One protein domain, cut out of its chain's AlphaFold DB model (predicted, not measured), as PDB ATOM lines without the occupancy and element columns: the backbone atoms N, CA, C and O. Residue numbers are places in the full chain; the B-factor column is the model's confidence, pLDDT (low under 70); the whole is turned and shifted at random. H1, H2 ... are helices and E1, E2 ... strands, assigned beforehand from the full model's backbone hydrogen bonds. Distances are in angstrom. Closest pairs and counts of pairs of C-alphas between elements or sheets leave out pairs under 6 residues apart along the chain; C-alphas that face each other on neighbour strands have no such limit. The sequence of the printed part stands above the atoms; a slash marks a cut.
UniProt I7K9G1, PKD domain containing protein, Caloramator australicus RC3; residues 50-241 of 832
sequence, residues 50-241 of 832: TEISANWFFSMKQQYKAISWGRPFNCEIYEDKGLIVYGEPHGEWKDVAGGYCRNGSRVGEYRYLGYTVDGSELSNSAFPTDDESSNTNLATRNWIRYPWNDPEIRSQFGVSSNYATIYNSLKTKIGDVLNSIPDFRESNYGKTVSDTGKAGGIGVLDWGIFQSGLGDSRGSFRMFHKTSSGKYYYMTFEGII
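What this domain is: This is residues 50 to 241 of the 832 residues of the protein "PKD domain containing protein" of Caloramator australicus RC3 (UniProt I7K9G1). Two small twisted sheets form a sandwich, only partly face to face with their strands crossed: a branched sheet of E1, E2, E3 and E4, and a sheet of E5, E6 and E7. Short helices H4, H5, H6 and H7 sit round the second sheet, each only grazing it, while H1 lies far out at one end beyond H2. The printed part has 192 residues, with seven named helices and seven named strands in the order H1 H2 E1 E2 E3 E4 H3 H4 H5 H6 H7 E5 E6 E7. Both sheets are antiparallel, the second in the order E5 E6 E7; the class is mixed, with under half of the residues in named elements. The whole is compact, with a radius of gyration of the C-alphas of 16.8 A and spans of 50 by 44 by 30 A.

How they stand to each other: Start at H1, residues 55 to 60, which is apart from H2, residues 75 to 81. Next find E1, residues 90 to 95, and E3, residues 106 to 115, antiparallel neighbours with N 109 and O 94 2.9 A apart. On the other side of E3 lie E2, residues 101 to 103, with N 101 and O 108 at 3.0 A, and E4, residues 121 to 123, with N 113 and O 122 at 2.9 A. E3 bends by 64 degrees at residue 111. E2 E3 E4 form a meander, each strand the antiparallel neighbour of the one before, as do E5, residues 208 to 212, E6, residues 218 to 226, and E7, residues 232 to 240. There, look for N 209 and O 222 at 2.8 A, and N 221 and O 237 at 2.8 A. The sheets' strands stand at 85 degrees; the closest C-alphas of E4 and E5, those of Leu 122 and Gln 211, are 6.2 A apart. H3, residues 132 to 135, is on neither sheet. H4, residues 151 to 157, and H6, residues 193 to 196, only graze the second sheet. H5, residues 163 to 173, and H7, residues 201 to 207, only just touch, with 3 pairs of C-alphas within 8 A, closest at Lys 171 and Ile 202, 7.0 A. Every O i to N i+4 pair is within hydrogen-bond range in H2, H4 and H5; H1 has 1 of 2, H7 0 of 3 but 4 of 4 O i to N i+3 pairs, and H3 and H6 are too short.

Where its parts are: Find C-alpha 55 at (228.820, 258.221, 198.788), where H1 begins. E3 runs 22.8 A from C-alpha 106 at (225.475, 235.757, 174.383). H5 measures 15.2 A, E6 27.6 A, and E7 27.0 A, ending at C-alpha 240 at (206.937, 256.318, 185.937).

The domain as a whole: The C-alphas farthest apart, Asn 55 and Ser 229, are 52.8 A apart. The printed part has no cut; the long links are H1 to H2, H3 to H4 and H5 to H6. Confidence is under 70 in 76 residues, among them 50 to 70 and 172 to 191.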
ATOM      1  N   THR A  50     233.429 253.980 189.912       33.25
ATOM      2  CA  THR A  50     234.185 254.565 191.032       33.25
ATOM      3  C   THR A  50     233.745 255.987 191.408       33.25
ATOM      4  O   THR A  50     233.950 256.409 192.543       33.25
ATOM      5  N   GLU A  51     233.089 256.726 190.510       34.12
ATOM      6  CA  GLU A  51     232.511 258.052 190.786       34.12
ATOM      7  C   GLU A  51     231.105 257.971 191.421       34.12
ATOM      8  O   GLU A  51     230.596 258.985 191.903       34.12
ATOM      9  N   ILE A  52     230.479 256.784 191.448       36.91
ATOM     10  CA  ILE A  52     229.067 256.586 191.824       36.91
ATOM     11  C   ILE A  52     228.930 255.805 193.144       36.91
ATOM     12  O   ILE A  52     228.061 256.119 193.954       36.91
ATOM     13  N   SER A  53     229.805 254.844 193.453       38.94
ATOM     14  CA  SER A  53     229.470 253.780 194.417       38.94
ATOM     15  C   SER A  53     229.858 253.966 195.897       38.94
ATOM     16  O   SER A  53     229.437 253.150 196.708       38.94
ATOM     17  N   ALA A  54     230.555 255.023 196.332       36.34
ATOM     18  CA  ALA A  54     230.932 255.151 197.759       36.34
ATOM     19  C   ALA A  54     229.997 256.062 198.585       36.34
ATOM     20  O   ALA A  54     229.508 255.680 199.649       36.34
ATOM     21  N   ASN A  55     229.690 257.263 198.084       35.19
ATOM     22  CA  ASN A  55     228.820 258.221 198.788       35.19
ATOM     23  C   ASN A  55     227.320 257.981 198.525       35.19
ATOM     24  O   ASN A  55     226.481 258.402 199.321       35.19
ATOM     25  N   TRP A  56     226.982 257.283 197.439       37.41
ATOM     26  CA  TRP A  56     225.602 257.005 197.024       37.41
ATOM     27  C   TRP A  56     225.048 255.697 197.624       37.41
ATOM     28  O   TRP A  56     223.883 255.620 198.004       37.41
ATOM     29  N   PHE A  57     225.889 254.678 197.833       37.62
ATOM     30  CA  PHE A  57     225.474 253.427 198.493       37.62
ATOM     31  C   PHE A  57     225.229 253.600 199.998       37.62
ATOM     32  O   PHE A  57     224.355 252.947 200.568       37.62
ATOM     33  N   PHE A  58     225.966 254.503 200.657       36.09
ATOM     34  CA  PHE A  58     225.758 254.828 202.074       36.09
ATOM     35  C   PHE A  58     224.460 255.616 202.322       36.09
ATOM     36  O   PHE A  58     223.865 255.490 203.396       36.09
ATOM     37  N   SER A  59     223.992 256.396 201.339       35.84
ATOM     38  CA  SER A  59     222.670 257.031 201.389       35.84
ATOM     39  C   SER A  59     221.550 256.048 201.017       35.84
ATOM     40  O   SER A  59     220.501 256.076 201.659       35.84
ATOM     41  N   MET A  60     221.783 255.110 200.089       39.84
ATOM     42  CA  MET A  60     220.799 254.079 199.719       39.84
ATOM     43  C   MET A  60     220.624 252.956 200.747       39.84
ATOM     44  O   MET A  60     219.490 252.525 200.955       39.84
ATOM     45  N   LYS A  61     221.676 252.548 201.481       35.28
ATOM     46  CA  LYS A  61     221.554 251.652 202.658       35.28
ATOM     47  C   LYS A  61     220.583 252.189 203.720       35.28
ATOM     48  O   LYS A  61     220.111 251.418 204.550       35.28
ATOM     49  N   GLN A  62     220.309 253.497 203.714       39.34
ATOM     50  CA  GLN A  62     219.342 254.136 204.608       39.34
ATOM     51  C   GLN A  62     217.927 254.242 204.013       39.34
ATOM     52  O   GLN A  62     216.983 254.464 204.768       39.34
ATOM     53  N   GLN A  63     217.767 254.073 202.695       42.56
ATOM     54  CA  GLN A  63     216.490 254.187 201.980       42.56
ATOM     55  C   GLN A  63     215.862 252.816 201.667       42.56
ATOM     56  O   GLN A  63     214.642 252.680 201.737       42.56
ATOM     57  N   TYR A  64     216.677 251.794 201.381       50.59
ATOM     58  CA  TYR A  64     216.239 250.438 201.027       50.59
ATOM     59  C   TYR A  64     217.065 249.375 201.761       50.59
ATOM     60  O   TYR A  64     218.178 249.635 202.223       50.59
ATOM     61  N   LYS A  65     216.521 248.157 201.906       52.44
ATOM     62  CA  LYS A  65     217.246 247.074 202.583       52.44
ATOM     63  C   LYS A  65     218.501 246.739 201.776       52.44
ATOM     64  O   LYS A  65     218.430 246.583 200.568       52.44
ATOM     65  N   ALA A  66     219.644 246.576 202.437       48.97
ATOM     66  CA  ALA A  66     220.853 246.095 201.760       48.97
ATOM     67  C   ALA A  66     220.697 244.638 201.290       48.97
ATOM     68  O   ALA A  66     221.258 244.237 200.273       48.97
ATOM     69  N   ILE A  67     219.928 243.853 202.049       51.44
ATOM     70  CA  ILE A  67     219.620 242.450 201.792       51.44
ATOM     71  C   ILE A  67     218.138 242.233 202.082       51.44
ATOM     72  O   ILE A  67     217.639 242.641 203.136       51.44
ATOM     73  N   SER A  68     217.441 241.544 201.184       56.53
ATOM     74  CA  SER A  68     216.104 241.024 201.454       56.53
ATOM     75  C   SER A  68     216.045 239.541 201.130       56.53
ATOM     76  O   SER A  68     216.535 239.116 200.088       56.53
ATOM     77  N   TRP A  69     215.483 238.740 202.040       62.78
ATOM     78  CA  TRP A  69     215.391 237.280 201.883       62.78
ATOM     79  C   TRP A  69     216.734 236.601 201.548       62.78
ATOM     80  O   TRP A  69     216.791 235.674 200.746       62.78
ATOM     81  N   GLY A  70     217.832 237.086 202.139       60.69
ATOM     82  CA  GLY A  70     219.183 236.566 201.887       60.69
ATOM     83  C   GLY A  70     219.791 236.974 200.540       60.69
ATOM     84  O   GLY A  70     220.860 236.488 200.191       60.69
ATOM     85  N   ARG A  71     219.136 237.867 199.786       71.44
ATOM     86  CA  ARG A  71     219.579 238.336 198.467       71.44
ATOM     87  C   ARG A  71     220.013 239.806 198.530       71.44
ATOM     88  O   ARG A  71     219.283 240.607 199.122       71.44
ATOM     89  N   PRO A  72     221.172 240.175 197.957       64.31
ATOM     90  CA  PRO A  72     221.678 241.546 197.999       64.31
ATOM     91  C   PRO A  72     220.862 242.476 197.099       64.31
ATOM     92  O   PRO A  72     220.296 242.028 196.111       64.31
ATOM     93  N   PHE A  73     220.794 243.763 197.424       66.94
ATOM     94  CA  PHE A  73     220.215 244.773 196.533       66.94
ATOM     95  C   PHE A  73     221.015 244.889 195.223       66.94
ATOM     96  O   PHE A  73     222.244 244.943 195.251       66.94
ATOM     97  N   ASN A  74     220.315 244.947 194.091       73.50
ATOM     98  CA  ASN A  74     220.882 245.021 192.751       73.50
ATOM     99  C   ASN A  74     220.938 246.481 192.282       73.50
ATOM    100  O   ASN A  74     219.944 247.063 191.842       73.50
ATOM    101  N   CYS A  75     222.116 247.083 192.422       64.50
ATOM    102  CA  CYS A  75     222.348 248.488 192.111       64.50
ATOM    103  C   CYS A  75     222.394 248.795 190.613       64.50
ATOM    104  O   CYS A  75     222.033 249.905 190.242       64.50
ATOM    105  N   GLU A  76     222.798 247.844 189.765       69.88
ATOM    106  CA  GLU A  76     222.877 248.060 188.312       69.88
ATOM    107  C   GLU A  76     221.481 248.238 187.720       69.88
ATOM    108  O   GLU A  76     221.208 249.207 187.015       69.88
ATOM    109  N   ILE A  77     220.541 247.380 188.122       74.00
ATOM    110  CA  ILE A  77     219.146 247.513 187.697       74.00
ATOM    111  C   ILE A  77     218.507 248.781 188.279       74.00
ATOM    112  O   ILE A  77     217.676 249.414 187.624       74.00
ATOM    113  N   TYR A  78     218.883 249.186 189.493       70.06
ATOM    114  CA  TYR A  78     218.403 250.447 190.049       70.06
ATOM    115  C   TYR A  78     218.924 251.657 189.262       70.06
ATOM    116  O   TYR A  78     218.147 252.555 188.959       70.06
ATOM    117  N   GLU A  79     220.205 251.685 188.904       65.06
ATOM    118  CA  GLU A  79     220.811 252.797 188.169       65.06
ATOM    119  C   GLU A  79     220.273 252.899 186.734       65.06
ATOM    120  O   GLU A  79     219.850 253.974 186.307       65.06
ATOM    121  N   ASP A  80     220.192 251.772 186.024       67.75
ATOM    122  CA  ASP A  80     219.786 251.754 184.616       67.75
ATOM    123  C   ASP A  80     218.262 251.803 184.435       67.75
ATOM    124  O   ASP A  80     217.743 252.454 183.519       67.75
ATOM    125  N   LYS A  81     217.512 251.102 185.298       67.88
ATOM    126  CA  LYS A  81     216.051 250.961 185.171       67.88
ATOM    127  C   LYS A  81     215.256 251.720 186.231       67.88
ATOM    128  O   LYS A  81     214.064 251.941 186.025       67.88
ATOM    129  N   GLY A  82     215.865 252.174 187.325       66.50
ATOM    130  CA  GLY A  82     215.156 252.833 188.432       66.50
ATOM    131  C   GLY A  82     214.295 251.884 189.272       66.50
ATOM    132  O   GLY A  82     213.399 252.347 189.980       66.50
ATOM    133  N   LEU A  83     214.518 250.566 189.164       72.06
ATOM    134  CA  LEU A  83     213.739 249.529 189.848       72.06
ATOM    135  C   LEU A  83     214.468 249.014 191.094       72.06
ATOM    136  O   LEU A  83     215.675 248.793 191.076       72.06
ATOM    137  N   ILE A  84     213.722 248.746 192.168       73.31
ATOM    138  CA  ILE A  84     214.269 248.134 193.388       73.31
ATOM    139  C   ILE A  84     214.300 246.611 193.218       73.31
ATOM    140  O   ILE A  84     213.265 245.943 193.282       73.31
ATOM    141  N   VAL A  85     215.479 246.037 193.019       75.81
ATOM    142  CA  VAL A  85     215.631 244.596 192.769       75.81
ATOM    143  C   VAL A  85     216.625 243.998 193.753       75.81
ATOM    144  O   VAL A  85     217.563 244.665 194.171       75.81
ATOM    145  N   TYR A  86     216.400 242.750 194.154       76.25
ATOM    146  CA  TYR A  86     217.299 241.985 195.012       76.25
ATOM    147  C   TYR A  86     217.747 240.709 194.297       76.25
ATOM    148  O   TYR A  86     216.920 240.006 193.725       76.25
ATOM    149  N   GLY A  87     219.027 240.366 194.376       80.44
ATOM    150  CA  GLY A  87     219.636 239.237 193.679       80.44
ATOM    151  C   GLY A  87     219.875 239.499 192.192       80.44
ATOM    152  O   GLY A  87     219.606 240.584 191.680       80.44
ATOM    153  N   GLU A  88     220.389 238.475 191.516       84.38
ATOM    154  CA  GLU A  88     220.757 238.542 190.101       84.38
ATOM    155  C   GLU A  88     219.607 238.119 189.165       84.38
ATOM    156  O   GLU A  88     218.704 237.370 189.582       84.38
ATOM    157  N   PRO A  89     219.649 238.547 187.888       88.88
ATOM    158  CA  PRO A  89     218.777 238.032 186.845       88.88
ATOM    159  C   PRO A  89     218.863 236.506 186.735       88.88
ATOM    160  O   PRO A  89     219.938 235.915 186.835       88.88
ATOM    161  N   HIS A  90     217.718 235.852 186.552       88.69
ATOM    162  CA  HIS A  90     217.632 234.391 186.533       88.69
ATOM    163  C   HIS A  90     216.384 233.890 185.793       88.69
ATOM    164  O   HIS A  90     215.540 234.655 185.318       88.69
ATOM    165  N   GLY A  91     216.263 232.564 185.712       88.75
ATOM    166  CA  GLY A  91     215.179 231.880 185.017       88.75
ATOM    167  C   GLY A  91     215.537 231.565 183.568       88.75
ATOM    168  O   GLY A  91     216.705 231.413 183.217       88.75
ATOM    169  N   GLU A  92     214.512 231.426 182.730       89.50
ATOM    170  CA  GLU A  92     214.688 231.130 181.308       89.50
ATOM    171  C   GLU A  92     215.475 232.239 180.594       89.50
ATOM    172  O   GLU A  92     215.301 233.419 180.896       89.50
ATOM    173  N   TRP A  93     216.321 231.844 179.640       89.75
ATOM    174  CA  TRP A  93     217.145 232.732 178.823       89.75
ATOM    175  C   TRP A  93     216.688 232.704 177.364       89.75
ATOM    176  O   TRP A  93     216.522 231.621 176.794       89.75
ATOM    177  N   LYS A  94     216.576 233.878 176.739       87.62
ATOM    178  CA  LYS A  94     216.358 234.014 175.291       87.62
ATOM    179  C   LYS A  94     217.383 234.971 174.691       87.62
ATOM    180  O   LYS A  94     217.626 236.037 175.251       87.62
ATOM    181  N   ASP A  95     217.962 234.602 173.548       86.69
ATOM    182  CA  ASP A  95     218.856 235.491 172.802       86.69
ATOM    183  C   ASP A  95     218.035 236.615 172.160       86.69
ATOM    184  O   ASP A  95     217.070 236.367 171.434       86.69
ATOM    185  N   VAL A  96     218.421 237.859 172.433       80.81
ATOM    186  CA  VAL A  96     217.750 239.067 171.941       80.81
ATOM    187  C   VAL A  96     218.829 240.019 171.452       80.81
ATOM    188  O   VAL A  96     219.714 240.417 172.211       80.81
ATOM    189  N   ALA A  97     218.778 240.383 170.170       78.12
ATOM    190  CA  ALA A  97     219.732 241.325 169.596       78.12
ATOM    191  C   ALA A  97     219.623 242.685 170.309       78.12
ATOM    192  O   ALA A  97     218.566 243.310 170.286       78.12
ATOM    193  N   GLY A  98     220.713 243.128 170.948       72.81
ATOM    194  CA  GLY A  98     220.724 244.353 171.758       72.81
ATOM    195  C   GLY A  98     220.005 244.237 173.110       72.81
ATOM    196  O   GLY A  98     219.614 245.261 173.660       72.81
ATOM    197  N   GLY A  99     219.787 243.014 173.612       75.81
ATOM    198  CA  GLY A  99     219.213 242.765 174.936       75.81
ATOM    199  C   GLY A  99     220.078 243.309 176.078       75.81
ATOM    200  O   GLY A  99     221.305 243.323 175.998       75.81
ATOM    201  N   TYR A 100     219.424 243.734 177.157       79.56
ATOM    202  CA  TYR A 100     220.042 244.335 178.338       79.56
ATOM    203  C   TYR A 100     220.947 243.351 179.091       79.56
ATOM    204  O   TYR A 100     221.990 243.747 179.622       79.56
ATOM    205  N   CYS A 101     220.583 242.067 179.111       82.94
ATOM    206  CA  CYS A 101     221.314 241.042 179.845       82.94
ATOM    207  C   CYS A 101     222.376 240.329 178.981       82.94
ATOM    208  O   CYS A 101     222.345 240.317 177.745       82.94
ATOM    209  N   ARG A 102     223.317 239.657 179.647       82.31
ATOM    210  CA  ARG A 102     224.298 238.735 179.065       82.31
ATOM    211  C   ARG A 102     224.264 237.377 179.755       82.31
ATOM    212  O   ARG A 102     223.931 237.258 180.932       82.31
ATOM    213  N   ASN A 103     224.622 236.350 178.996       81.69
ATOM    214  CA  ASN A 103     224.892 235.007 179.491       81.69
ATOM    215  C   ASN A 103     226.166 234.504 178.801       81.69
ATOM    216  O   ASN A 103     226.140 233.992 177.676       81.69
ATOM    217  N   GLY A 104     227.309 234.766 179.437       80.56
ATOM    218  CA  GLY A 104     228.619 234.599 178.811       80.56
ATOM    219  C   GLY A 104     228.806 235.573 177.641       80.56
ATOM    220  O   GLY A 104     228.685 236.785 177.801       80.56
ATOM    221  N   SER A 105     229.102 235.054 176.447       78.31
ATOM    222  CA  SER A 105     229.243 235.860 175.222       78.31
ATOM    223  C   SER A 105     227.912 236.184 174.532       78.31
ATOM    224  O   SER A 105     227.893 236.976 173.588       78.31
ATOM    225  N   ARG A 106     226.804 235.578 174.976       82.81
ATOM    226  CA  ARG A 106     225.475 235.757 174.383       82.81
ATOM    227  C   ARG A 106     224.791 236.981 174.978       82.81
ATOM    228  O   ARG A 106     224.852 237.203 176.186       82.81
ATOM    229  N   VAL A 107     224.127 237.749 174.122       82.12
ATOM    230  CA  VAL A 107     223.324 238.921 174.493       82.12
ATOM    231  C   VAL A 107     221.849 238.551 174.384       82.12
ATOM    232  O   VAL A 107     221.437 237.920 173.408       82.12
ATOM    233  N   GLY A 108     221.063 238.912 175.391       84.81
ATOM    234  CA  GLY A 108     219.681 238.475 175.491       84.81
ATOM    235  C   GLY A 108     218.999 238.941 176.762       84.81
ATOM    236  O   GLY A 108     219.363 239.966 177.329       84.81
ATOM    237  N   GLU A 109     217.983 238.202 177.194       87.44
ATOM    238  CA  GLU A 109     217.170 238.558 178.354       87.44
ATOM    239  C   GLU A 109     216.875 237.334 179.221       87.44
ATOM    240  O   GLU A 109     216.489 236.272 178.718       87.44
ATOM    241  N   TYR A 110     217.005 237.507 180.539       89.88
ATOM    242  CA  TYR A 110     216.466 236.572 181.526       89.88
ATOM    243  C   TYR A 110     214.986 236.855 181.781       89.88
ATOM    244  O   TYR A 110     214.546 238.009 181.743       89.88
ATOM    245  N   ARG A 111     214.221 235.803 182.089       87.50
ATOM    246  CA  ARG A 111     212.794 235.892 182.440       87.50
ATOM    247  C   ARG A 111     212.547 236.804 183.644       87.50
ATOM    248  O   ARG A 111     211.563 237.555 183.660       87.50
ATOM    249  N   TYR A 112     213.439 236.747 184.628       89.38
ATOM    250  CA  TYR A 112     213.371 237.536 185.849       89.38
ATOM    251  C   TYR A 112     214.618 238.400 186.004       89.38
ATOM    252  O   TYR A 112     215.736 237.941 185.791       89.38
ATOM    253  N   LEU A 113     214.406 239.653 186.404       86.25
ATOM    254  CA  LEU A 113     215.468 240.611 186.729       86.25
ATOM    255  C   LEU A 113     216.091 240.343 188.105       86.25
ATOM    256  O   LEU A 113     217.167 240.839 188.404       86.25
ATOM    257  N   GLY A 114     215.401 239.571 188.942       87.69
ATOM    258  CA  GLY A 114     215.767 239.289 190.320       87.69
ATOM    259  C   GLY A 114     214.501 239.130 191.153       87.69
ATOM    260  O   GLY A 114     213.503 238.577 190.687       87.69
ATOM    261  N   TYR A 115     214.530 239.635 192.378       82.12
ATOM    262  CA  TYR A 115     213.459 239.470 193.350       82.12
ATOM    263  C   TYR A 115     212.994 240.808 193.914       82.12
ATOM    264  O   TYR A 115     213.748 241.774 194.024       82.12
ATOM    265  N   THR A 116     211.727 240.852 194.289       74.19
ATOM    266  CA  THR A 116     211.081 241.971 194.967       74.19
ATOM    267  C   THR A 116     211.477 241.995 196.450       74.19
ATOM    268  O   THR A 116     212.057 241.042 196.978       74.19
ATOM    269  N   VAL A 117     211.160 243.080 197.169       65.44
ATOM    270  CA  VAL A 117     211.510 243.206 198.601       65.44
ATOM    271  C   VAL A 117     210.852 242.131 199.479       65.44
ATOM    272  O   VAL A 117     211.412 241.749 200.503       65.44
ATOM    273  N   ASP A 118     209.691 241.616 199.089       64.62
ATOM    274  CA  ASP A 118     208.974 240.518 199.744       64.62
ATOM    275  C   ASP A 118     209.439 239.125 199.285       64.62
ATOM    276  O   ASP A 118     208.937 238.129 199.795       64.62
ATOM    277  N   GLY A 119     210.434 239.048 198.394       68.25
ATOM    278  CA  GLY A 119     211.072 237.801 197.970       68.25
ATOM    279  C   GLY A 119     210.438 237.128 196.750       68.25
ATOM    280  O   GLY A 119     210.925 236.067 196.353       68.25
ATOM    281  N   SER A 120     209.411 237.740 196.151       75.75
ATOM    282  CA  SER A 120     208.730 237.282 194.933       75.75
ATOM    283  C   SER A 120     209.586 237.527 193.679       75.75
ATOM    284  O   SER A 120     210.411 238.436 193.652       75.75
ATOM    285  N   GLU A 121     209.411 236.736 192.615       83.75
ATOM    286  CA  GLU A 121     210.170 236.910 191.363       83.75
ATOM    287  C   GLU A 121     209.715 238.160 190.586       83.75
ATOM    288  O   GLU A 121     208.545 238.292 190.197       83.75
ATOM    289  N   LEU A 122     210.652 239.065 190.299       85.19
ATOM    290  CA  LEU A 122     210.412 240.273 189.511       85.19
ATOM    291  C   LEU A 122     210.627 239.975 188.025       85.19
ATOM    292  O   LEU A 122     211.747 239.682 187.607       85.19
ATOM    293  N   SER A 123     209.575 240.056 187.209       86.94
ATOM    294  CA  SER A 123     209.715 239.743 185.779       86.94
ATOM    295  C   SER A 123     210.353 240.881 185.024       86.94
ATOM    296  O   SER A 123     210.123 242.051 185.311       86.94
ATOM    297  N   ASN A 124     211.117 240.491 184.017       84.69
ATOM    298  CA  ASN A 124     211.737 241.400 183.083       84.69
ATOM    299  C   ASN A 124     210.728 241.814 182.003       84.69
ATOM    300  O   ASN A 124     210.150 240.949 181.338       84.69
ATOM    301  N   SER A 125     210.502 243.115 181.817       79.75
ATOM    302  CA  SER A 125     209.649 243.612 180.727       79.75
ATOM    303  C   SER A 125     210.248 243.375 179.345       79.75
ATOM    304  O   SER A 125     209.492 243.232 178.386       79.75
ATOM    305  N   ALA A 126     211.577 243.270 179.250       78.00
ATOM    306  CA  ALA A 126     212.292 243.049 178.000       78.00
ATOM    307  C   ALA A 126     212.316 241.572 177.563       78.00
ATOM    308  O   ALA A 126     212.668 241.279 176.422       78.00
ATOM    309  N   PHE A 127     211.912 240.633 178.430       81.56
ATOM    310  CA  PHE A 127     211.901 239.214 178.077       81.56
ATOM    311  C   PHE A 127     210.897 238.926 176.940       81.56
ATOM    312  O   PHE A 127     209.727 239.321 177.050       81.56
ATOM    313  N   PRO A 128     211.303 238.221 175.862       75.44
ATOM    314  CA  PRO A 128     210.417 237.931 174.740       75.44
ATOM    315  C   PRO A 128     209.181 237.142 175.169       75.44
ATOM    316  O   PRO A 128     209.282 236.145 175.892       75.44
ATOM    317  N   THR A 129     208.012 237.558 174.677       68.06
ATOM    318  CA  THR A 129     206.735 236.912 174.999       68.06
ATOM    319  C   THR A 129     206.751 235.436 174.613       68.06
ATOM    320  O   THR A 129     207.222 235.076 173.539       68.06
ATOM    321  N   ASP A 130     206.192 234.584 175.468       68.00
ATOM    322  CA  ASP A 130     206.197 233.120 175.302       68.00
ATOM    323  C   ASP A 130     205.293 232.591 174.177       68.00
ATOM    324  O   ASP A 130     205.283 231.398 173.889       68.00
ATOM    325  N   ASP A 131     204.552 233.477 173.519       65.56
ATOM    326  CA  ASP A 131     203.745 233.177 172.345       65.56
ATOM    327  C   ASP A 131     204.230 234.043 171.176       65.56
ATOM    328  O   ASP A 131     203.922 235.236 171.104       65.56
ATOM    329  N   GLU A 132     205.011 233.469 170.260       49.69
ATOM    330  CA  GLU A 132     205.563 234.200 169.108       49.69
ATOM    331  C   GLU A 132     204.481 234.689 168.124       49.69
ATOM    332  O   GLU A 132     204.711 235.637 167.372       49.69
ATOM    333  N   SER A 133     203.257 234.138 168.172       52.28
ATOM    334  CA  SER A 133     202.122 234.614 167.356       52.28
ATOM    335  C   SER A 133     201.483 235.914 167.886       52.28
ATOM    336  O   SER A 133     200.671 236.558 167.214       52.28
ATOM    337  N   SER A 134     201.880 236.339 169.091       52.03
ATOM    338  CA  SER A 134     201.202 237.359 169.896       52.03
ATOM    339  C   SER A 134     201.698 238.798 169.689       52.03
ATOM    340  O   SER A 134     201.295 239.704 170.421       52.03
ATOM    341  N   ASN A 135     202.529 239.059 168.673       52.69
ATOM    342  CA  ASN A 135     202.923 240.427 168.300       52.69
ATOM    343  C   ASN A 135     201.785 241.263 167.676       52.69
ATOM    344  O   ASN A 135     201.975 242.439 167.375       52.69
ATOM    345  N   THR A 136     200.599 240.676 167.531       63.94
ATOM    346  CA  THR A 136     199.354 241.325 167.118       63.94
ATOM    347  C   THR A 136     198.674 242.083 168.272       63.94
ATOM    348  O   THR A 136     198.932 241.831 169.449       63.94
ATOM    349  N   ASN A 137     197.842 243.063 167.902       75.00
ATOM    350  CA  ASN A 137     197.065 243.993 168.739       75.00
ATOM    351  C   ASN A 137     196.776 243.505 170.183       75.00
ATOM    352  O   ASN A 137     195.965 242.604 170.385       75.00
ATOM    353  N   LEU A 138     197.388 244.137 171.197       79.25
ATOM    354  CA  LEU A 138     197.254 243.745 172.611       79.25
ATOM    355  C   LEU A 138     195.812 243.828 173.144       79.25
ATOM    356  O   LEU A 138     195.484 243.132 174.111       79.25
ATOM    357  N   ALA A 139     194.945 244.629 172.519       81.12
ATOM    358  CA  ALA A 139     193.554 244.789 172.924       81.12
ATOM    359  C   ALA A 139     192.697 243.536 172.676       81.12
ATOM    360  O   ALA A 139     191.648 243.382 173.303       81.12
ATOM    361  N   THR A 140     193.129 242.626 171.794       80.06
ATOM    362  CA  THR A 140     192.381 241.399 171.463       80.06
ATOM    363  C   THR A 140     192.700 240.226 172.391       80.06
ATOM    364  O   THR A 140     192.037 239.190 172.325       80.06
ATOM    365  N   ARG A 141     193.694 240.367 173.277       82.25
ATOM    366  CA  ARG A 141     194.058 239.317 174.234       82.25
ATOM    367  C   ARG A 141     193.001 239.179 175.330       82.25
ATOM    368  O   ARG A 141     192.436 240.161 175.818       82.25
ATOM    369  N   ASN A 142     192.792 237.943 175.780       87.81
ATOM    370  CA  ASN A 142     191.904 237.638 176.899       87.81
ATOM    371  C   ASN A 142     192.599 237.919 178.244       87.81
ATOM    372  O   ASN A 142     193.105 237.005 178.900       87.81
ATOM    373  N   TRP A 143     192.687 239.203 178.602       88.25
ATOM    374  CA  TRP A 143     193.274 239.684 179.857       88.25
ATOM    375  C   TRP A 143     192.434 239.301 181.076       88.25
ATOM    376  O   TRP A 143     191.205 239.340 181.041       88.25
ATOM    377  N   ILE A 144     193.109 238.992 182.178       89.75
ATOM    378  CA  ILE A 144     192.500 238.463 183.395       89.75
ATOM    379  C   ILE A 144     192.367 239.581 184.423       89.75
ATOM    380  O   ILE A 144     193.350 240.202 184.825       89.75
ATOM    381  N   ARG A 145     191.132 239.828 184.861       90.44
ATOM    382  CA  ARG A 145     190.831 240.744 185.963       90.44
ATOM    383  C   ARG A 145     190.994 240.013 187.293       90.44
ATOM    384  O   ARG A 145     190.571 238.869 187.421       90.44
ATOM    385  N   TYR A 146     191.560 240.687 188.284       89.38
ATOM    386  CA  TYR A 146     191.855 240.175 189.621       89.38
ATOM    387  C   TYR A 146     192.683 238.884 189.595       89.38
ATOM    388  O   TYR A 146     192.277 237.881 190.184       89.38
ATOM    389  N   PRO A 147     193.850 238.883 188.924       88.50
ATOM    390  CA  PRO A 147     194.646 237.673 188.700       88.50
ATOM    391  C   PRO A 147     195.058 236.951 189.993       88.50
ATOM    392  O   PRO A 147     195.232 235.739 189.991       88.50
ATOM    393  N   TRP A 148     195.144 237.656 191.123       87.00
ATOM    394  CA  TRP A 148     195.412 237.058 192.437       87.00
ATOM    395  C   TRP A 148     194.300 236.126 192.950       87.00
ATOM    396  O   TRP A 148     194.541 235.309 193.842       87.00
ATOM    397  N   ASN A 149     193.087 236.209 192.399       89.50
ATOM    398  CA  ASN A 149     191.995 235.299 192.742       89.50
ATOM    399  C   ASN A 149     192.075 233.966 191.980       89.50
ATOM    400  O   ASN A 149     191.533 232.977 192.475       89.50
ATOM    401  N   ASP A 150     192.770 233.912 190.838       89.69
ATOM    402  CA  ASP A 150     192.901 232.708 190.012       89.69
ATOM    403  C   ASP A 150     193.936 231.732 190.631       89.69
ATOM    404  O   ASP A 150     195.112 232.087 190.781       89.69
ATOM    405  N   PRO A 151     193.533 230.509 191.035       87.94
ATOM    406  CA  PRO A 151     194.438 229.541 191.654       87.94
ATOM    407  C   PRO A 151     195.580 229.080 190.743       87.94
ATOM    408  O   PRO A 151     196.680 228.838 191.246       87.94
ATOM    409  N   GLU A 152     195.341 228.972 189.433       88.38
ATOM    410  CA  GLU A 152     196.354 228.541 188.464       88.38
ATOM    411  C   GLU A 152     197.413 229.630 188.303       88.38
ATOM    412  O   GLU A 152     198.603 229.328 188.348       88.38
ATOM    413  N   ILE A 153     197.011 230.907 188.261       87.81
ATOM    414  CA  ILE A 153     197.964 232.030 188.239       87.81
ATOM    415  C   ILE A 153     198.817 232.059 189.508       87.81
ATOM    416  O   ILE A 153     200.037 232.226 189.424       87.81
ATOM    417  N   ARG A 154     198.201 231.885 190.685       86.69
ATOM    418  CA  ARG A 154     198.944 231.852 191.956       86.69
ATOM    419  C   ARG A 154     199.968 230.729 191.985       86.69
ATOM    420  O   ARG A 154     201.109 230.968 192.368       86.69
ATOM    421  N   SER A 155     199.564 229.531 191.565       83.94
ATOM    422  CA  SER A 155     200.441 228.363 191.564       83.94
ATOM    423  C   SER A 155     201.541 228.461 190.509       83.94
ATOM    424  O   SER A 155     202.673 228.083 190.793       83.94
ATOM    425  N   GLN A 156     201.227 228.936 189.302       85.12
ATOM    426  CA  GLN A 156     202.161 228.947 188.174       85.12
ATOM    427  C   GLN A 156     203.162 230.106 188.243       85.12
ATOM    428  O   GLN A 156     204.309 229.935 187.843       85.12
ATOM    429  N   PHE A 157     202.749 231.279 188.735       82.31
ATOM    430  CA  PHE A 157     203.561 232.506 188.694       82.31
ATOM    431  C   PHE A 157     203.919 233.065 190.076       82.31
ATOM    432  O   PHE A 157     204.374 234.207 190.170       82.31
ATOM    433  N   GLY A 158     203.679 232.297 191.145       76.50
ATOM    434  CA  GLY A 158     204.091 232.657 192.505       76.50
ATOM    435  C   GLY A 158     203.381 233.889 193.071       76.50
ATOM    436  O   GLY A 158     203.961 234.625 193.865       76.50
ATOM    437  N   VAL A 159     202.137 234.154 192.662       79.19
ATOM    438  CA  VAL A 159     201.372 235.303 193.172       79.19
ATOM    439  C   VAL A 159     200.914 235.047 194.607       79.19
ATOM    440  O   VAL A 159     200.201 234.080 194.882       79.19
ATOM    441  N   SER A 160     201.271 235.962 195.514       73.44
ATOM    442  CA  SER A 160     200.891 235.898 196.928       73.44
ATOM    443  C   SER A 160     199.372 235.848 197.128       73.44
ATOM    444  O   SER A 160     198.621 236.656 196.577       73.44
ATOM    445  N   SER A 161     198.914 234.946 198.000       72.38
ATOM    446  CA  SER A 161     197.510 234.852 198.425       72.38
ATOM    447  C   SER A 161     197.016 236.107 199.157       72.38
ATOM    448  O   SER A 161     195.819 236.390 199.144       72.38
ATOM    449  N   ASN A 162     197.924 236.898 199.735       72.00
ATOM    450  CA  ASN A 162     197.604 238.134 200.455       72.00
ATOM    451  C   ASN A 162     197.478 239.363 199.540       72.00
ATOM    452  O   ASN A 162     197.205 240.466 200.021       72.00
ATOM    453  N   TYR A 163     197.656 239.206 198.224       78.38
ATOM    454  CA  TYR A 163     197.663 240.340 197.303       78.38
ATOM    455  C   TYR A 163     196.316 241.085 197.247       78.38
ATOM    456  O   TYR A 163     196.295 242.289 197.016       78.38
ATOM    457  N   ALA A 164     195.194 240.429 197.562       80.69
ATOM    458  CA  ALA A 164     193.893 241.096 197.676       80.69
ATOM    459  C   ALA A 164     193.890 242.223 198.732       80.69
ATOM    460  O   ALA A 164     193.314 243.290 198.511       80.69
ATOM    461  N   THR A 165     194.577 242.023 199.860       77.06
ATOM    462  CA  THR A 165     194.736 243.040 200.912       77.06
ATOM    463  C   THR A 165     195.610 244.198 200.435       77.06
ATOM    464  O   THR A 165     195.277 245.360 200.669       77.06
ATOM    465  N   ILE A 166     196.695 243.886 199.717       71.75
ATOM    466  CA  ILE A 166     197.596 244.879 199.116       71.75
ATOM    467  C   ILE A 166     196.823 245.733 198.105       71.75
ATOM    468  O   ILE A 166     196.835 246.956 198.203       71.75
ATOM    469  N   TYR A 167     196.072 245.099 197.201       76.69
ATOM    470  CA  TYR A 167     195.207 245.763 196.228       76.69
ATOM    471  C   TYR A 167     194.203 246.718 196.892       76.69
ATOM    472  O   TYR A 167     194.099 247.871 196.477       76.69
ATOM    473  N   ASN A 168     193.502 246.287 197.946       76.56
ATOM    474  CA  ASN A 168     192.527 247.137 198.639       76.56
ATOM    475  C   ASN A 168     193.188 248.341 199.335       76.56
ATOM    476  O   ASN A 168     192.645 249.448 199.293       76.56
ATOM    477  N   SER A 169     194.370 248.147 199.929       69.88
ATOM    478  CA  SER A 169     195.162 249.232 200.524       69.88
ATOM    479  C   SER A 169     195.609 250.244 199.464       69.88
ATOM    480  O   SER A 169     195.342 251.438 199.603       69.88
ATOM    481  N   LEU A 170     196.180 249.769 198.348       70.12
ATOM    482  CA  LEU A 170     196.573 250.601 197.204       70.12
ATOM    483  C   LEU A 170     195.375 251.384 196.645       70.12
ATOM    484  O   LEU A 170     195.452 252.590 196.437       70.12
ATOM    485  N   LYS A 171     194.231 250.724 196.459       71.19
ATOM    486  CA  LYS A 171     193.020 251.357 195.922       71.19
ATOM    487  C   LYS A 171     192.456 252.444 196.842       71.19
ATOM    488  O   LYS A 171     191.938 253.441 196.355       71.19
ATOM    489  N   THR A 172     192.568 252.269 198.158       67.94
ATOM    490  CA  THR A 172     192.061 253.238 199.147       67.94
ATOM    491  C   THR A 172     193.011 254.425 199.319       67.94
ATOM    492  O   THR A 172     192.563 255.564 199.384       67.94
ATOM    493  N   LYS A 173     194.326 254.175 199.364       62.19
ATOM    494  CA  LYS A 173     195.351 255.193 199.656       62.19
ATOM    495  C   LYS A 173     195.764 256.036 198.447       62.19
ATOM    496  O   LYS A 173     196.274 257.136 198.622       62.19
ATOM    497  N   ILE A 174     195.560 255.533 197.227       58.78
ATOM    498  CA  ILE A 174     196.055 256.161 195.988       58.78
ATOM    499  C   ILE A 174     194.920 256.864 195.206       58.78
ATOM    500  O   ILE A 174     195.162 257.434 194.145       58.78
ATOM    501  N   GLY A 175     193.688 256.897 195.738       54.06
ATOM    502  CA  GLY A 175     192.504 257.488 195.087       54.06
ATOM    503  C   GLY A 175     192.694 258.912 194.534       54.06
ATOM    504  O   GLY A 175     192.156 259.216 193.474       54.06
ATOM    505  N   ASP A 176     193.541 259.728 195.174       45.94
ATOM    506  CA  ASP A 176     193.818 261.119 194.774       45.94
ATOM    507  C   ASP A 176     195.106 261.300 193.939       45.94
ATOM    508  O   ASP A 176     195.269 262.304 193.245       45.94
ATOM    509  N   VAL A 177     196.023 260.325 193.964       48.62
ATOM    510  CA  VAL A 177     197.332 260.374 193.269       48.62
ATOM    511  C   VAL A 177     197.234 259.813 191.836       48.62
ATOM    512  O   VAL A 177     198.016 260.166 190.955       48.62
ATOM    513  N   LEU A 178     196.238 258.961 191.569       46.69
ATOM    514  CA  LEU A 178     196.124 258.145 190.350       46.69
ATOM    515  C   LEU A 178     195.426 258.799 189.146       46.69
ATOM    516  O   LEU A 178     195.450 258.210 188.063       46.69
ATOM    517  N   ASN A 179     194.870 260.012 189.273       44.19
ATOM    518  CA  ASN A 179     194.414 260.788 188.101       44.19
ATOM    519  C   ASN A 179     195.582 261.199 187.177       44.19
ATOM    520  O   ASN A 179     195.367 261.728 186.091       44.19
ATOM    521  N   SER A 180     196.814 260.918 187.605       43.91
ATOM    522  CA  SER A 180     198.062 261.151 186.893       43.91
ATOM    523  C   SER A 180     198.969 259.913 186.870       43.91
ATOM    524  O   SER A 180     200.181 260.057 187.000       43.91
ATOM    525  N   ILE A 181     198.433 258.707 186.625       47.47
ATOM    526  CA  ILE A 181     199.234 257.638 185.984       47.47
ATOM    527  C   ILE A 181     198.987 257.692 184.469       47.47
ATOM    528  O   ILE A 181     198.208 256.887 183.949       47.47
ATOM    529  N   PRO A 182     199.565 258.668 183.736       42.75
ATOM    530  CA  PRO A 182     199.637 258.578 182.295       42.75
ATOM    531  C   PRO A 182     200.703 257.535 181.974       42.75
ATOM    532  O   PRO A 182     201.873 257.748 182.264       42.75
ATOM    533  N   ASP A 183     200.250 256.422 181.403       49.38
ATOM    534  CA  ASP A 183     201.023 255.418 180.680       49.38
ATOM    535  C   ASP A 183     202.329 254.956 181.348       49.38
ATOM    536  O   ASP A 183     203.337 255.659 181.386       49.38
ATOM    537  N   PHE A 184     202.369 253.686 181.759       52.44
ATOM    538  CA  PHE A 184     203.633 252.964 181.894       52.44
ATOM    539  C   PHE A 184     204.322 252.940 180.511       52.44
ATOM    540  O   PHE A 184     204.068 252.050 179.694       52.44
ATOM    541  N   ARG A 185     205.071 254.005 180.194       49.31
ATOM    542  CA  ARG A 185     205.809 254.202 178.945       49.31
ATOM    543  C   ARG A 185     207.220 253.675 179.152       49.31
ATOM    544  O   ARG A 185     207.936 254.169 180.015       49.31
ATOM    545  N   GLU A 186     207.567 252.732 178.281       42.53
ATOM    546  CA  GLU A 186     208.871 252.085 178.088       42.53
ATOM    547  C   GLU A 186     209.135 250.812 178.909       42.53
ATOM    548  O   GLU A 186     209.721 250.824 179.980       42.53
ATOM    549  N   SER A 187     208.804 249.644 178.350       45.38
ATOM    550  CA  SER A 187     209.667 248.947 177.377       45.38
ATOM    551  C   SER A 187     209.268 247.466 177.269       45.38
ATOM    552  O   SER A 187     209.645 246.617 178.070       45.38
ATOM    553  N   ASN A 188     208.497 247.156 176.228       45.88
ATOM    554  CA  ASN A 188     208.513 245.856 175.559       45.88
ATOM    555  C   ASN A 188     208.239 246.136 174.073       45.88
ATOM    556  O   ASN A 188     207.086 246.327 173.682       45.88
ATOM    557  N   TYR A 189     209.294 246.333 173.273       55.47
ATOM    558  CA  TYR A 189     209.198 246.706 171.848       55.47
ATOM    559  C   TYR A 189     208.254 247.900 171.542       55.47
ATOM    560  O   TYR A 189     207.576 247.910 170.518       55.47
ATOM    561  N   GLY A 190     208.169 248.900 172.434       57.12
ATOM    562  CA  GLY A 190     207.324 250.095 172.244       57.12
ATOM    563  C   GLY A 190     205.846 249.967 172.653       57.12
ATOM    564  O   GLY A 190     205.064 250.856 172.331       57.12
ATOM    565  N   LYS A 191     205.452 248.894 173.356       68.44
ATOM    566  CA  LYS A 191     204.068 248.655 173.815       68.44
ATOM    567  C   LYS A 191     203.800 249.218 175.219       68.44
ATOM    568  O   LYS A 191     204.683 249.222 176.077       68.44
ATOM    569  N   THR A 192     202.562 249.636 175.459       70.94
ATOM    570  CA  THR A 192     202.076 250.301 176.678       70.94
ATOM    571  C   THR A 192     200.872 249.571 177.278       70.94
ATOM    572  O   THR A 192     200.210 248.774 176.612       70.94
ATOM    573  N   VAL A 193     200.535 249.865 178.538       73.81
ATOM    574  CA  VAL A 193     199.311 249.319 179.154       73.81
ATOM    575  C   VAL A 193     198.053 249.800 178.420       73.81
ATOM    576  O   VAL A 193     197.095 249.038 178.294       73.81
ATOM    577  N   SER A 194     198.056 251.017 177.864       73.12
ATOM    578  CA  SER A 194     196.946 251.540 177.055       73.12
ATOM    579  C   SER A 194     196.647 250.692 175.816       73.12
ATOM    580  O   SER A 194     195.481 250.547 175.448       73.12
ATOM    581  N   ASP A 195     197.655 250.038 175.230       77.00
ATOM    582  CA  ASP A 195     197.473 249.173 174.056       77.00
ATOM    583  C   ASP A 195     196.632 247.920 174.366       77.00
ATOM    584  O   ASP A 195     196.126 247.265 173.455       77.00
ATOM    585  N   THR A 196     196.429 247.581 175.646       76.75
ATOM    586  CA  THR A 196     195.560 246.471 176.084       76.75
ATOM    587  C   THR A 196     194.061 246.790 175.998       76.75
ATOM    588  O   THR A 196     193.225 245.909 176.228       76.75
ATOM    589  N   GLY A 197     193.696 248.046 175.712       75.50
ATOM    590  CA  GLY A 197     192.306 248.509 175.690       75.50
ATOM    591  C   GLY A 197     191.631 248.526 177.068       75.50
ATOM    592  O   GLY A 197     190.401 248.548 177.145       75.50
ATOM    593  N   LYS A 198     192.401 248.462 178.166       78.88
ATOM    594  CA  LYS A 198     191.895 248.571 179.545       78.88
ATOM    595  C   LYS A 198     192.027 250.010 180.048       78.88
ATOM    596  O   LYS A 198     192.958 250.719 179.684       78.88
ATOM    597  N   ALA A 199     191.061 250.449 180.859       60.62
ATOM    598  CA  ALA A 199     190.995 251.822 181.353       60.62
ATOM    599  C   ALA A 199     192.245 252.190 182.176       60.62
ATOM    600  O   ALA A 199     192.644 251.436 183.065       60.62
ATOM    601  N   GLY A 200     192.828 253.356 181.882       58.06
ATOM    602  CA  GLY A 200     193.928 253.939 182.653       58.06
ATOM    603  C   GLY A 200     193.499 254.430 184.043       58.06
ATOM    604  O   GLY A 200     192.343 254.294 184.449       58.06
ATOM    605  N   GLY A 201     194.439 255.012 184.792       59.75
ATOM    606  CA  GLY A 201     194.201 255.457 186.170       59.75
ATOM    607  C   GLY A 201     193.970 254.288 187.137       59.75
ATOM    608  O   GLY A 201     194.502 253.198 186.942       59.75
ATOM    609  N   ILE A 202     193.174 254.487 188.197       60.81
ATOM    610  CA  ILE A 202     192.997 253.487 189.276       60.81
ATOM    611  C   ILE A 202     192.389 252.162 188.802       60.81
ATOM    612  O   ILE A 202     192.626 251.119 189.411       60.81
ATOM    613  N   GLY A 203     191.648 252.189 187.691       68.06
ATOM    614  CA  GLY A 203     191.027 251.008 187.093       68.06
ATOM    615  C   GLY A 203     192.031 249.985 186.558       68.06
ATOM    616  O   GLY A 203     191.683 248.810 186.442       68.06
ATOM    617  N   VAL A 204     193.279 250.390 186.294       70.69
ATOM    618  CA  VAL A 204     194.332 249.485 185.815       70.69
ATOM    619  C   VAL A 204     194.719 248.442 186.865       70.69
ATOM    620  O   VAL A 204     195.014 247.302 186.513       70.69
ATOM    621  N   LEU A 205     194.633 248.793 188.157       75.44
ATOM    622  CA  LEU A 205     194.994 247.914 189.277       75.44
ATOM    623  C   LEU A 205     194.126 246.654 189.336       75.44
ATOM    624  O   LEU A 205     194.531 245.656 189.925       75.44
ATOM    625  N   ASP A 206     192.950 246.675 188.709       84.06
ATOM    626  CA  ASP A 206     192.072 245.513 188.612       84.06
ATOM    627  C   ASP A 206     192.638 244.418 187.699       84.06
ATOM    628  O   ASP A 206     192.174 243.287 187.772       84.06
ATOM    629  N   TRP A 207     193.593 244.725 186.821       84.19
ATOM    630  CA  TRP A 207     194.012 243.835 185.728       84.19
ATOM    631  C   TRP A 207     195.431 243.282 185.874       84.19
ATOM    632  O   TRP A 207     195.918 242.573 184.992       84.19
ATOM    633  N   GLY A 208     196.113 243.590 186.975       83.19
ATOM    634  CA  GLY A 208     197.503 243.199 187.142       83.19
ATOM    635  C   GLY A 208     198.041 243.401 188.546       83.19
ATOM    636  O   GLY A 208     197.354 243.843 189.464       83.19
ATOM    637  N   ILE A 209     199.299 243.019 188.699       81.06
ATOM    638  CA  ILE A 209     200.010 242.920 189.963       81.06
ATOM    639  C   ILE A 209     201.189 243.881 189.923       81.06
ATOM    640  O   ILE A 209     202.015 243.826 189.016       81.06
ATOM    641  N   PHE A 210     201.275 244.749 190.920       76.69
ATOM    642  CA  PHE A 210     202.408 245.625 191.145       76.69
ATOM    643  C   PHE A 210     203.538 244.816 191.780       76.69
ATOM    644  O   PHE A 210     203.313 244.153 192.794       76.69
ATOM    645  N   GLN A 211     204.722 244.815 191.166       71.69
ATOM    646  CA  GLN A 211     205.777 243.871 191.540       71.69
ATOM    647  C   GLN A 211     206.928 244.504 192.311       71.69
ATOM    648  O   GLN A 211     207.349 243.948 193.315       71.69
ATOM    649  N   SER A 212     207.446 245.654 191.888       60.69
ATOM    650  CA  SER A 212     208.566 246.297 192.582       60.69
ATOM    651  C   SER A 212     208.405 247.815 192.699       60.69
ATOM    652  O   SER A 212     207.830 248.469 191.825       60.69
ATOM    653  N   GLY A 213     208.905 248.356 193.819       53.41
ATOM    654  CA  GLY A 213     208.883 249.771 194.172       53.41
ATOM    655  C   GLY A 213     209.750 250.629 193.248       53.41
ATOM    656  O   GLY A 213     210.923 250.353 193.031       53.41
ATOM    657  N   LEU A 214     209.129 251.628 192.635       49.28
ATOM    658  CA  LEU A 214     209.113 253.056 192.997       49.28
ATOM    659  C   LEU A 214     210.346 253.610 193.709       49.28
ATOM    660  O   LEU A 214     210.223 254.204 194.780       49.28
ATOM    661  N   GLY A 215     211.507 253.449 193.074       53.38
ATOM    662  CA  GLY A 215     212.697 254.269 193.313       53.38
ATOM    663  C   GLY A 215     212.471 255.733 192.912       53.38
ATOM    664  O   GLY A 215     211.520 256.363 193.371       53.38
ATOM    665  N   ASP A 216     213.303 256.282 192.022       48.50
ATOM    666  CA  ASP A 216     213.208 257.654 191.481       48.50
ATOM    667  C   ASP A 216     211.980 257.874 190.572       48.50
ATOM    668  O   ASP A 216     212.060 258.422 189.476       48.50
ATOM    669  N   SER A 217     210.795 257.494 191.050       52.47
ATOM    670  CA  SER A 217     209.516 257.540 190.351       52.47
ATOM    671  C   SER A 217     209.300 256.413 189.334       52.47
ATOM    672  O   SER A 217     208.365 256.553 188.575       52.47
ATOM    673  N   ARG A 218     210.059 255.300 189.289       60.41
ATOM    674  CA  ARG A 218     209.852 254.172 188.333       60.41
ATOM    675  C   ARG A 218     209.400 252.867 188.998       60.41
ATOM    676  O   ARG A 218     209.896 252.547 190.066       60.41
ATOM    677  N   GLY A 219     208.483 252.105 188.392       70.44
ATOM    678  CA  GLY A 219     207.968 250.834 188.930       70.44
ATOM    679  C   GLY A 219     207.491 249.847 187.859       70.44
ATOM    680  O   GLY A 219     207.426 250.193 186.679       70.44
ATOM    681  N   SER A 220     207.149 248.620 188.275       75.75
ATOM    682  CA  SER A 220     206.752 247.534 187.366       75.75
ATOM    683  C   SER A 220     205.385 246.913 187.686       75.75
ATOM    684  O   SER A 220     205.001 246.710 188.844       75.75
ATOM    685  N   PHE A 221     204.652 246.586 186.623       78.81
ATOM    686  CA  PHE A 221     203.280 246.095 186.654       78.81
ATOM    687  C   PHE A 221     203.113 244.873 185.739       78.81
ATOM    688  O   PHE A 221     203.373 244.945 184.541       78.81
ATOM    689  N   ARG A 222     202.670 243.739 186.290       84.19
ATOM    690  CA  ARG A 222     202.507 242.460 185.577       84.19
ATOM    691  C   ARG A 222     201.031 242.150 185.338       84.19
ATOM    692  O   ARG A 222     200.267 242.011 186.290       84.19
ATOM    693  N   MET A 223     200.636 241.991 184.079       86.06
ATOM    694  CA  MET A 223     199.279 241.611 183.665       86.06
ATOM    695  C   MET A 223     199.264 240.194 183.092       86.06
ATOM    696  O   MET A 223     200.253 239.755 182.509       86.06
ATOM    697  N   PHE A 224     198.135 239.490 183.211       88.75
ATOM    698  CA  PHE A 224     198.002 238.084 182.809       88.75
ATOM    699  C   PHE A 224     196.918 237.907 181.752       88.75
ATOM    700  O   PHE A 224     195.886 238.580 181.800       88.75
ATOM    701  N   HIS A 225     197.124 236.982 180.819       87.31
ATOM    702  CA  HIS A 225     196.132 236.617 179.816       87.31
ATOM    703  C   HIS A 225     196.098 235.108 179.571       87.31
ATOM    704  O   HIS A 225     197.074 234.398 179.819       87.31
ATOM    705  N   LYS A 226     194.968 234.627 179.045       87.94
ATOM    706  CA  LYS A 226     194.758 233.217 178.688       87.94
ATOM    707  C   LYS A 226     194.645 233.057 177.174       87.94
ATOM    708  O   LYS A 226     193.940 233.830 176.525       87.94
ATOM    709  N   THR A 227     195.337 232.086 176.588       83.50
ATOM    710  CA  THR A 227     195.216 231.776 175.153       83.50
ATOM    711  C   THR A 227     193.953 230.974 174.850       83.50
ATOM    712  O   THR A 227     193.333 230.394 175.743       83.50
ATOM    713  N   SER A 228     193.595 230.873 173.567       80.19
ATOM    714  CA  SER A 228     192.518 229.988 173.091       80.19
ATOM    715  C   SER A 228     192.766 228.509 173.420       80.19
ATOM    716  O   SER A 228     191.815 227.763 173.625       80.19
ATOM    717  N   SER A 229     194.033 228.095 173.535       80.75
ATOM    718  CA  SER A 229     194.444 226.755 173.975       80.75
ATOM    719  C   SER A 229     194.401 226.554 175.496       80.75
ATOM    720  O   SER A 229     194.772 225.488 175.980       80.75
ATOM    721  N   GLY A 230     193.964 227.561 176.257       83.19
ATOM    722  CA  GLY A 230     193.817 227.490 177.709       83.19
ATOM    723  C   GLY A 230     195.106 227.716 178.503       83.19
ATOM    724  O   GLY A 230     195.071 227.599 179.723       83.19
ATOM    725  N   LYS A 231     196.221 228.068 177.852       85.25
ATOM    726  CA  LYS A 231     197.493 228.362 178.530       85.25
ATOM    727  C   LYS A 231     197.506 229.785 179.086       85.25
ATOM    728  O   LYS A 231     196.996 230.705 178.446       85.25
ATOM    729  N   TYR A 232     198.120 229.964 180.251       87.19
ATOM    730  CA  TYR A 232     198.305 231.273 180.873       87.19
ATOM    731  C   TYR A 232     199.676 231.847 180.530       87.19
ATOM    732  O   TYR A 232     200.685 231.145 180.603       87.19
ATOM    733  N   TYR A 233     199.698 233.140 180.217       85.94
ATOM    734  CA  TYR A 233     200.908 233.928 180.009       85.94
ATOM    735  C   TYR A 233     200.791 235.276 180.722       85.94
ATOM    736  O   TYR A 233     199.691 235.722 181.066       85.94
ATOM    737  N   TYR A 234     201.926 235.940 180.931       86.25
ATOM    738  CA  TYR A 234     201.973 237.286 181.489       86.25
ATOM    739  C   TYR A 234     202.753 238.244 180.594       86.25
ATOM    740  O   TYR A 234     203.559 237.845 179.755       86.25
ATOM    741  N   MET A 235     202.517 239.531 180.815       81.56
ATOM    742  CA  MET A 235     203.300 240.620 180.254       81.56
ATOM    743  C   MET A 235     203.618 241.624 181.358       81.56
ATOM    744  O   MET A 235     202.756 241.937 182.181       81.56
ATOM    745  N   THR A 236     204.857 242.107 181.379       81.94
ATOM    746  CA  THR A 236     205.325 243.096 182.358       81.94
ATOM    747  C   THR A 236     205.483 244.443 181.683       81.94
ATOM    748  O   THR A 236     206.027 244.521 180.584       81.94
ATOM    749  N   PHE A 237     205.029 245.485 182.364       77.31
ATOM    750  CA  PHE A 237     205.134 246.875 181.958       77.31
ATOM    751  C   PHE A 237     205.962 247.628 183.002       77.31
ATOM    752  O   PHE A 237     205.730 247.471 184.199       77.31
ATOM    753  N   GLU A 238     206.918 248.432 182.551       73.25
ATOM    754  CA  GLU A 238     207.727 249.336 183.379       73.25
ATOM    755  C   GLU A 238     207.306 250.789 183.086       73.25
ATOM    756  O   GLU A 238     206.818 251.090 181.993       73.25
ATOM    757  N   GLY A 239     207.404 251.695 184.065       65.69
ATOM    758  CA  GLY A 239     206.952 253.079 183.876       65.69
ATOM    759  C   GLY A 239     207.087 253.986 185.093       65.69
ATOM    760  O   GLY A 239     207.518 253.542 186.154       65.69
ATOM    761  N   ILE A 240     206.727 255.268 184.931       58.41
ATOM    762  CA  ILE A 240     206.937 256.318 185.937       58.41
ATOM    763  C   ILE A 240     205.652 256.596 186.742       58.41
ATOM    764  O   ILE A 240     204.612 256.886 186.160       58.41
ATOM    765  N   ILE A 241     205.719 256.597 188.075       55.66
ATOM    766  CA  ILE A 241     204.675 257.135 188.957       55.66
ATOM    767  C   ILE A 241     204.977 258.594 189.259       55.66
ATOM    768  O   ILE A 241     205.882 258.917 190.025       55.66
TER     769      ILE A 241